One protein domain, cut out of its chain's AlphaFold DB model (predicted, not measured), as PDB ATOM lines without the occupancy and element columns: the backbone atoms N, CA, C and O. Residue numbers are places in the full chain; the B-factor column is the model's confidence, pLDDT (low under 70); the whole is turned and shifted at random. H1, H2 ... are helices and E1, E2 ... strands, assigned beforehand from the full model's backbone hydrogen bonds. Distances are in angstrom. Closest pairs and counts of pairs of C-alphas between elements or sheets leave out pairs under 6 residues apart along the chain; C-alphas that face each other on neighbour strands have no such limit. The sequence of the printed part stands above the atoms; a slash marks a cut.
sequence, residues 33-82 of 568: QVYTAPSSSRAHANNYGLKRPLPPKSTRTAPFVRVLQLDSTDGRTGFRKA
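This is residues 33 to 82 of the 568 residues of the protein "Mitochondrial ribosomal small-subunit protein Mrp51" of Rhodosporidium toruloides (strain NP11) (UniProt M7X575). A small hairpin of two strands, E1 and E2, makes one side of a domain built largely of loops, and the first printed stretch adds a short third row beside it, with residues 34 to 35 pairing with residues 65 to 66 of E1. Helix H1 lies at one end of the long axis and the loop joining E1 to E2 at the other, while the little helix H2 sits near the open end of the hairpin. The printed part has 50 residues with two named helices and two named strands, in the order H1, H2, E1, E2; the sheet's order is E1 - E2, antiparallel. The class is mixed, helices and strands, with under half of the residues in named elements. The whole is compact, with a radius of gyration of the C-alphas of 10.0 A, and only just elongated, with spans of 29 by 19 by 18 A.

Find C-alpha 65 at (2.105, -76.288, 32.133); from there E1, residues 65 to 69, runs 11.9 A to C-alpha 69. Look next at residues 78 to 81, which form E2, 10.8 A long, ending at C-alpha 81 at (3.675, -79.894, 34.694). Then go back to C-alpha 39 at (4.162, -77.611, 18.552), where H1 begins; it holds residues 39 to 45 and is 10.5 A long. H2 is residues 56 to 59, 5.2 A from first to last C-alpha.

Start at the hairpin of E1 and E2, whose directions stand at 159 degrees, antiparallel. C-alphas 67 and 79 face each other at 4.4 A. Look at N 66 and O 80, 2.8 A apart, and at N 78 and O 69, 2.9 A apart; both pairs are within hydrogen-bond range. From the hairpin turn to H2: its closest C-alpha pair with E2 is that of Thr 59 and Lys 81, 7.4 A apart, and with E1 that of Thr 59 and Val 65, 7.5 A apart. H1 and H2 are near each other, with 5 pairs of C-alphas within 10 A and the closest 8.2 A apart. H1 is apart from both E1 and E2. In H1, 2 of 3 O i to N i+4 pairs are within hydrogen-bond range; H2 is too short for such a pair, and its one O i to N i+3 pair is within range.

Look for the two C-alphas farthest apart, those of Ser 40 in H1 and Thr 73 in the link from E1 to E2: they are 29.9 A apart. The C-alphas of Gln 33 and Ala 82, the first and last printed residues, are 9.2 A apart. The link from H2 to E1 is tight, those from H1 to H2 and from E1 to E2 are short, and no link is long. The printed part has no cut. In the B-factor column you will find a mean pLDDT of the printed part of 93.3, and no printed residue is under 70.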
ATOM      1  N   GLN A  33      -5.002 -72.444  36.152       91.12
ATOM      2  CA  GLN A  33      -5.086 -72.470  34.697       91.12
ATOM      3  C   GLN A  33      -3.957 -73.308  34.084       91.12
ATOM      4  O   GLN A  33      -2.778 -73.179  34.425       91.12
ATOM      5  N   VAL A  34      -4.324 -74.163  33.127       95.00
ATOM      6  CA  VAL A  34      -3.372 -74.935  32.324       95.00
ATOM      7  C   VAL A  34      -3.082 -74.193  31.024       95.00
ATOM      8  O   VAL A  34      -3.982 -73.935  30.228       95.00
ATOM      9  N   TYR A  35      -1.808 -73.897  30.789       95.69
ATOM     10  CA  TYR A  35      -1.307 -73.299  29.561       95.69
ATOM     11  C   TYR A  35      -0.728 -74.371  28.639       95.69
ATOM     12  O   TYR A  35      -0.132 -75.357  29.080       95.69
ATOM     13  N   THR A  36      -0.890 -74.155  27.340       96.44
ATOM     14  CA  THR A  36      -0.304 -74.972  26.277       96.44
ATOM     15  C   THR A  36       0.272 -74.061  25.203       96.44
ATOM     16  O   THR A  36      -0.125 -72.902  25.080       96.44
ATOM     17  N   ALA A  37       1.210 -74.586  24.423       95.06
ATOM     18  CA  ALA A  37       1.818 -73.879  23.309       95.06
ATOM     19  C   ALA A  37       1.785 -74.739  22.035       95.06
ATOM     20  O   ALA A  37       1.934 -75.970  22.117       95.06
ATOM     21  N   PRO A  38       1.637 -74.114  20.849       94.81
ATOM     22  CA  PRO A  38       1.736 -74.810  19.572       94.81
ATOM     23  C   PRO A  38       3.031 -75.620  19.469       94.81
ATOM     24  O   PRO A  38       4.063 -75.239  20.031       94.81
ATOM     25  N   SER A  39       2.994 -76.740  18.745       91.88
ATOM     26  CA  SER A  39       4.162 -77.611  18.552       91.88
ATOM     27  C   SER A  39       5.367 -76.856  17.979       91.88
ATOM     28  O   SER A  39       6.477 -77.051  18.467       91.88
ATOM     29  N   SER A  40       5.149 -75.931  17.037       93.50
ATOM     30  CA  SER A  40       6.190 -75.077  16.447       93.50
ATOM     31  C   SER A  40       6.887 -74.191  17.488       93.50
ATOM     32  O   SER A  40       8.107 -74.235  17.635       93.50
ATOM     33  N   SER A  41       6.115 -73.448  18.287       93.31
ATOM     34  CA  SER A  41       6.643 -72.588  19.360       93.31
ATOM     35  C   SER A  41       7.423 -73.385  20.413       93.31
ATOM     36  O   SER A  41       8.454 -72.935  20.929       93.31
ATOM     37  N   ARG A  42       6.962 -74.610  20.707       92.44
ATOM     38  CA  ARG A  42       7.645 -75.520  21.634       92.44
ATOM     39  C   ARG A  42       8.956 -76.066  21.072       92.44
ATOM     40  O   ARG A  42       9.927 -76.145  21.819       92.44
ATOM     41  N   ALA A  43       8.989 -76.419  19.789       88.75
ATOM     42  CA  ALA A  43      10.150 -77.029  19.143       88.75
ATOM     43  C   ALA A  43      11.354 -76.080  19.047       88.75
ATOM     44  O   ALA A  43      12.479 -76.512  19.280       88.75
ATOM     45  N   HIS A  44      11.127 -74.800  18.736       84.81
ATOM     46  CA  HIS A  44      12.223 -73.862  18.469       84.81
ATOM     47  C   HIS A  44      12.811 -73.219  19.725       84.81
ATOM     48  O   HIS A  44      14.027 -73.134  19.862       84.81
ATOM     49  N   ALA A  45      11.961 -72.752  20.639       89.69
ATOM     50  CA  ALA A  45      12.406 -71.951  21.782       89.69
ATOM     51  C   ALA A  45      11.673 -72.296  23.078       89.69
ATOM     52  O   ALA A  45      11.855 -71.617  24.086       89.69
ATOM     53  N   ASN A  46      10.819 -73.327  23.058       93.31
ATOM     54  CA  ASN A  46       9.971 -73.682  24.188       93.31
ATOM     55  C   ASN A  46       9.190 -72.468  24.736       93.31
ATOM     56  O   ASN A  46       9.112 -72.235  25.946       93.31
ATOM     57  N   ASN A  47       8.661 -71.662  23.809       94.81
ATOM     58  CA  ASN A  47       8.005 -70.400  24.110       94.81
ATOM     59  C   ASN A  47       6.504 -70.623  24.358       94.81
ATOM     60  O   ASN A  47       5.791 -71.152  23.503       94.81
ATOM     61  N   TYR A  48       6.039 -70.209  25.537       95.75
ATOM     62  CA  TYR A  48       4.645 -70.308  25.988       95.75
ATOM     63  C   TYR A  48       3.911 -68.957  25.977       95.75
ATOM     64  O   TYR A  48       2.812 -68.854  26.511       95.75
ATOM     65  N   GLY A  49       4.515 -67.910  25.404       94.44
ATOM     66  CA  GLY A  49       3.999 -66.541  25.515       94.44
ATOM     67  C   GLY A  49       4.152 -65.961  26.926       94.44
ATOM     68  O   GLY A  49       3.418 -65.054  27.305       94.44
ATOM     69  N   LEU A  50       5.082 -66.511  27.711       95.12
ATOM     70  CA  LEU A  50       5.442 -66.038  29.049       95.12
ATOM     71  C   LEU A  50       6.620 -65.063  28.958       95.12
ATOM     72  O   LEU A  50       7.272 -64.955  27.921       95.12
ATOM     73  N   LYS A  51       6.937 -64.389  30.072       95.12
ATOM     74  CA  LYS A  51       8.051 -63.427  30.151       95.12
ATOM     75  C   LYS A  51       9.397 -64.025  29.711       95.12
ATOM     76  O   LYS A  51      10.232 -63.307  29.171       95.12
ATOM     77  N   ARG A  52       9.624 -65.319  29.958       94.56
ATOM     78  CA  ARG A  52      10.848 -66.055  29.602       94.56
ATOM     79  C   ARG A  52      10.484 -67.437  29.034       94.56
ATOM     80  O   ARG A  52       9.455 -67.992  29.432       94.56
ATOM     81  N   PRO A  53      11.299 -68.015  28.130       95.62
ATOM     82  CA  PRO A  53      11.090 -69.383  27.668       95.62
ATOM     83  C   PRO A  53      11.284 -70.372  28.820       95.62
ATOM     84  O   PRO A  53      12.144 -70.185  29.685       95.62
ATOM     85  N   LEU A  54      10.486 -71.440  28.836       96.12
ATOM     86  CA  LEU A  54      10.601 -72.454  29.882       96.12
ATOM     87  C   LEU A  54      11.803 -73.387  29.605       96.12
ATOM     88  O   LEU A  54      12.258 -73.503  28.464       96.12
ATOM     89  N   PRO A  55      12.326 -74.115  30.604       94.50
ATOM     90  CA  PRO A  55      13.354 -75.131  30.387       94.50
ATOM     91  C   PRO A  55      12.845 -76.329  29.551       94.50
ATOM     92  O   PRO A  55      11.881 -76.988  29.959       94.50
ATOM     93  N   PRO A  56      13.514 -76.707  28.441       92.12
ATOM     94  CA  PRO A  56      13.020 -77.734  27.514       92.12
ATOM     95  C   PRO A  56      13.005 -79.144  28.117       92.12
ATOM     96  O   PRO A  56      12.150 -79.956  27.766       92.12
ATOM     97  N   LYS A  57      13.905 -79.442  29.069       89.75
ATOM     98  CA  LYS A  57      13.978 -80.754  29.745       89.75
ATOM     99  C   LYS A  57      12.667 -81.128  30.447       89.75
ATOM    100  O   LYS A  57      12.323 -82.302  30.526       89.75
ATOM    101  N   SER A  58      11.935 -80.138  30.960       85.69
ATOM    102  CA  SER A  58      10.688 -80.369  31.698       85.69
ATOM    103  C   SER A  58       9.470 -80.433  30.767       85.69
ATOM    104  O   SER A  58       8.579 -81.260  30.961       85.69
ATOM    105  N   THR A  59       9.442 -79.607  29.726       88.75
ATOM    106  CA  THR A  59       8.234 -79.319  28.935       88.75
ATOM    107  C   THR A  59       8.189 -80.004  27.568       88.75
ATOM    108  O   THR A  59       7.132 -80.033  26.941       88.75
ATOM    109  N   ARG A  60       9.299 -80.573  27.074       84.00
ATOM    110  CA  ARG A  60       9.319 -81.231  25.753       84.00
ATOM    111  C   ARG A  60       8.374 -82.433  25.700       84.00
ATOM    112  O   ARG A  60       7.658 -82.602  24.722       84.00
ATOM    113  N   THR A  61       8.334 -83.223  26.772       85.38
ATOM    114  CA  THR A  61       7.463 -84.404  26.887       85.38
ATOM    115  C   THR A  61       6.035 -84.061  27.315       85.38
ATOM    116  O   THR A  61       5.132 -84.871  27.146       85.38
ATOM    117  N   ALA A  62       5.823 -82.879  27.899       88.06
ATOM    118  CA  ALA A  62       4.571 -82.474  28.524       88.06
ATOM    119  C   ALA A  62       4.205 -81.043  28.083       88.06
ATOM    120  O   ALA A  62       4.696 -80.092  28.692       88.06
ATOM    121  N   PRO A  63       3.341 -80.875  27.057       93.31
ATOM    122  CA  PRO A  63       2.919 -79.557  26.567       93.31
ATOM    123  C   PRO A  63       2.158 -78.709  27.583       93.31
ATOM    124  O   PRO A  63       1.963 -77.523  27.356       93.31
ATOM    125  N   PHE A  64       1.639 -79.336  28.635       95.88
ATOM    126  CA  PHE A  64       0.699 -78.725  29.561       95.88
ATOM    127  C   PHE A  64       1.437 -78.252  30.804       95.88
ATOM    128  O   PHE A  64       2.038 -79.058  31.526       95.88
ATOM    129  N   VAL A  65       1.382 -76.948  31.049       95.38
ATOM    130  CA  VAL A  65       2.105 -76.288  32.133       95.38
ATOM    131  C   VAL A  65       1.153 -75.414  32.942       95.38
ATOM    132  O   VAL A  65       0.351 -74.678  32.383       95.38
ATOM    133  N   ARG A  66       1.272 -75.469  34.267       94.44
ATOM    134  CA  ARG A  66       0.677 -74.507  35.201       94.44
ATOM    135  C   ARG A  66       1.737 -73.503  35.616       94.44
ATOM    136  O   ARG A  66       2.848 -73.900  35.971       94.44
ATOM    137  N   VAL A  67       1.392 -72.225  35.571       94.75
ATOM    138  CA  VAL A  67       2.275 -71.131  35.983       94.75
ATOM    139  C   VAL A  67       1.842 -70.687  37.373       94.75
ATOM    140  O   VAL A  67       0.717 -70.243  37.552       94.75
ATOM    141  N   LEU A  68       2.732 -70.838  38.350       93.00
ATOM    142  CA  LEU A  68       2.510 -70.433  39.740       93.00
ATOM    143  C   LEU A  68       2.818 -68.941  39.910       93.00
ATOM    144  O   LEU A  68       2.077 -68.201  40.547       93.00
ATOM    145  N   GLN A  69       3.913 -68.494  39.294       94.12
ATOM    146  CA  GLN A  69       4.379 -67.116  39.354       94.12
ATOM    147  C   GLN A  69       5.059 -66.753  38.033       94.12
ATOM    148  O   GLN A  69       5.925 -67.489  37.557       94.12
ATOM    149  N   LEU A  70       4.686 -65.612  37.443       95.19
ATOM    150  CA  LEU A  70       5.263 -65.154  36.171       95.19
ATOM    151  C   LEU A  70       6.771 -64.884  36.280       95.19
ATOM    152  O   LEU A  70       7.522 -65.246  35.372       95.19
ATOM    153  N   ASP A  71       7.204 -64.280  37.389       96.06
ATOM    154  CA  ASP A  71       8.610 -63.998  37.688       96.06
ATOM    155  C   ASP A  71       8.837 -64.086  39.202       96.06
ATOM    156  O   ASP A  71       8.204 -63.355  39.969       96.06
ATOM    157  N   SER A  72       9.685 -65.016  39.633       95.69
ATOM    158  CA  SER A  72      10.159 -65.117  41.011       95.69
ATOM    159  C   SER A  72      11.240 -64.072  41.289       95.69
ATOM    160  O   SER A  72      11.792 -63.467  40.368       95.69
ATOM    161  N   THR A  73      11.594 -63.889  42.562       96.00
ATOM    162  CA  THR A  73      12.735 -63.049  42.972       96.00
ATOM    163  C   THR A  73      14.048 -63.475  42.311       96.00
ATOM    164  O   THR A  73      14.913 -62.642  42.069       96.00
ATOM    165  N   ASP A  74      14.164 -64.749  41.932       96.75
ATOM    166  CA  ASP A  74      15.330 -65.305  41.236       96.75
ATOM    167  C   ASP A  74      15.318 -65.024  39.723       96.75
ATOM    168  O   ASP A  74      16.152 -65.542  38.973       96.75
ATOM    169  N   GLY A  75      14.327 -64.275  39.231       95.81
ATOM    170  CA  GLY A  75      14.122 -64.050  37.806       95.81
ATOM    171  C   GLY A  75      13.724 -65.328  37.062       95.81
ATOM    172  O   GLY A  75      14.156 -65.555  35.928       95.81
ATOM    173  N   ARG A  76      12.980 -66.234  37.696       95.88
ATOM    174  CA  ARG A  76      12.523 -67.477  37.059       95.88
ATOM    175  C   ARG A  76      11.010 -67.544  37.082       95.88
ATOM    176  O   ARG A  76      10.376 -67.221  38.077       95.88
ATOM    177  N   THR A  77      10.416 -68.025  36.000       96.00
ATOM    178  CA  THR A  77       8.990 -68.345  36.006       96.00
ATOM    179  C   THR A  77       8.779 -69.598  36.851       96.00
ATOM    180  O   THR A  77       9.343 -70.651  36.550       96.00
ATOM    181  N   GLY A  78       7.989 -69.488  37.917       94.81
ATOM    182  CA  GLY A  78       7.579 -70.631  38.727       94.81
ATOM    183  C   GLY A  78       6.521 -71.421  37.969       94.81
ATOM    184  O   GLY A  78       5.451 -70.888  37.676       94.81
ATOM    185  N   PHE A  79       6.805 -72.675  37.621       95.00
ATOM    186  CA  PHE A  79       5.879 -73.504  36.850       95.00
ATOM    187  C   PHE A  79       5.927 -74.976  37.260       95.00
ATOM    188  O   PHE A  79       6.939 -75.463  37.766       95.00
ATOM    189  N   ARG A  80       4.844 -75.704  36.975       92.38
ATOM    190  CA  ARG A  80       4.763 -77.163  37.128       92.38
ATOM    191  C   ARG A  80       4.091 -77.821  35.932       92.38
ATOM    192  O   ARG A  80       3.315 -77.194  35.213       92.38
ATOM    193  N   LYS A  81       4.372 -79.106  35.718       93.69
ATOM    194  CA  LYS A  81       3.675 -79.894  34.694       93.69
ATOM    195  C   LYS A  81       2.218 -80.087  35.113       93.69
ATOM    196  O   LYS A  81       1.947 -80.315  36.290       93.69
ATOM    197  N   ALA A  82       1.315 -80.023  34.144       93.00
ATOM    198  CA  ALA A  82      -0.127 -80.161  34.348       93.00
ATOM    199  C   ALA A  82      -0.736 -81.306  33.517       93.00
ATOM    200  O   ALA A  82      -1.911 -81.302  33.155       93.00
TER     201      ALA A  82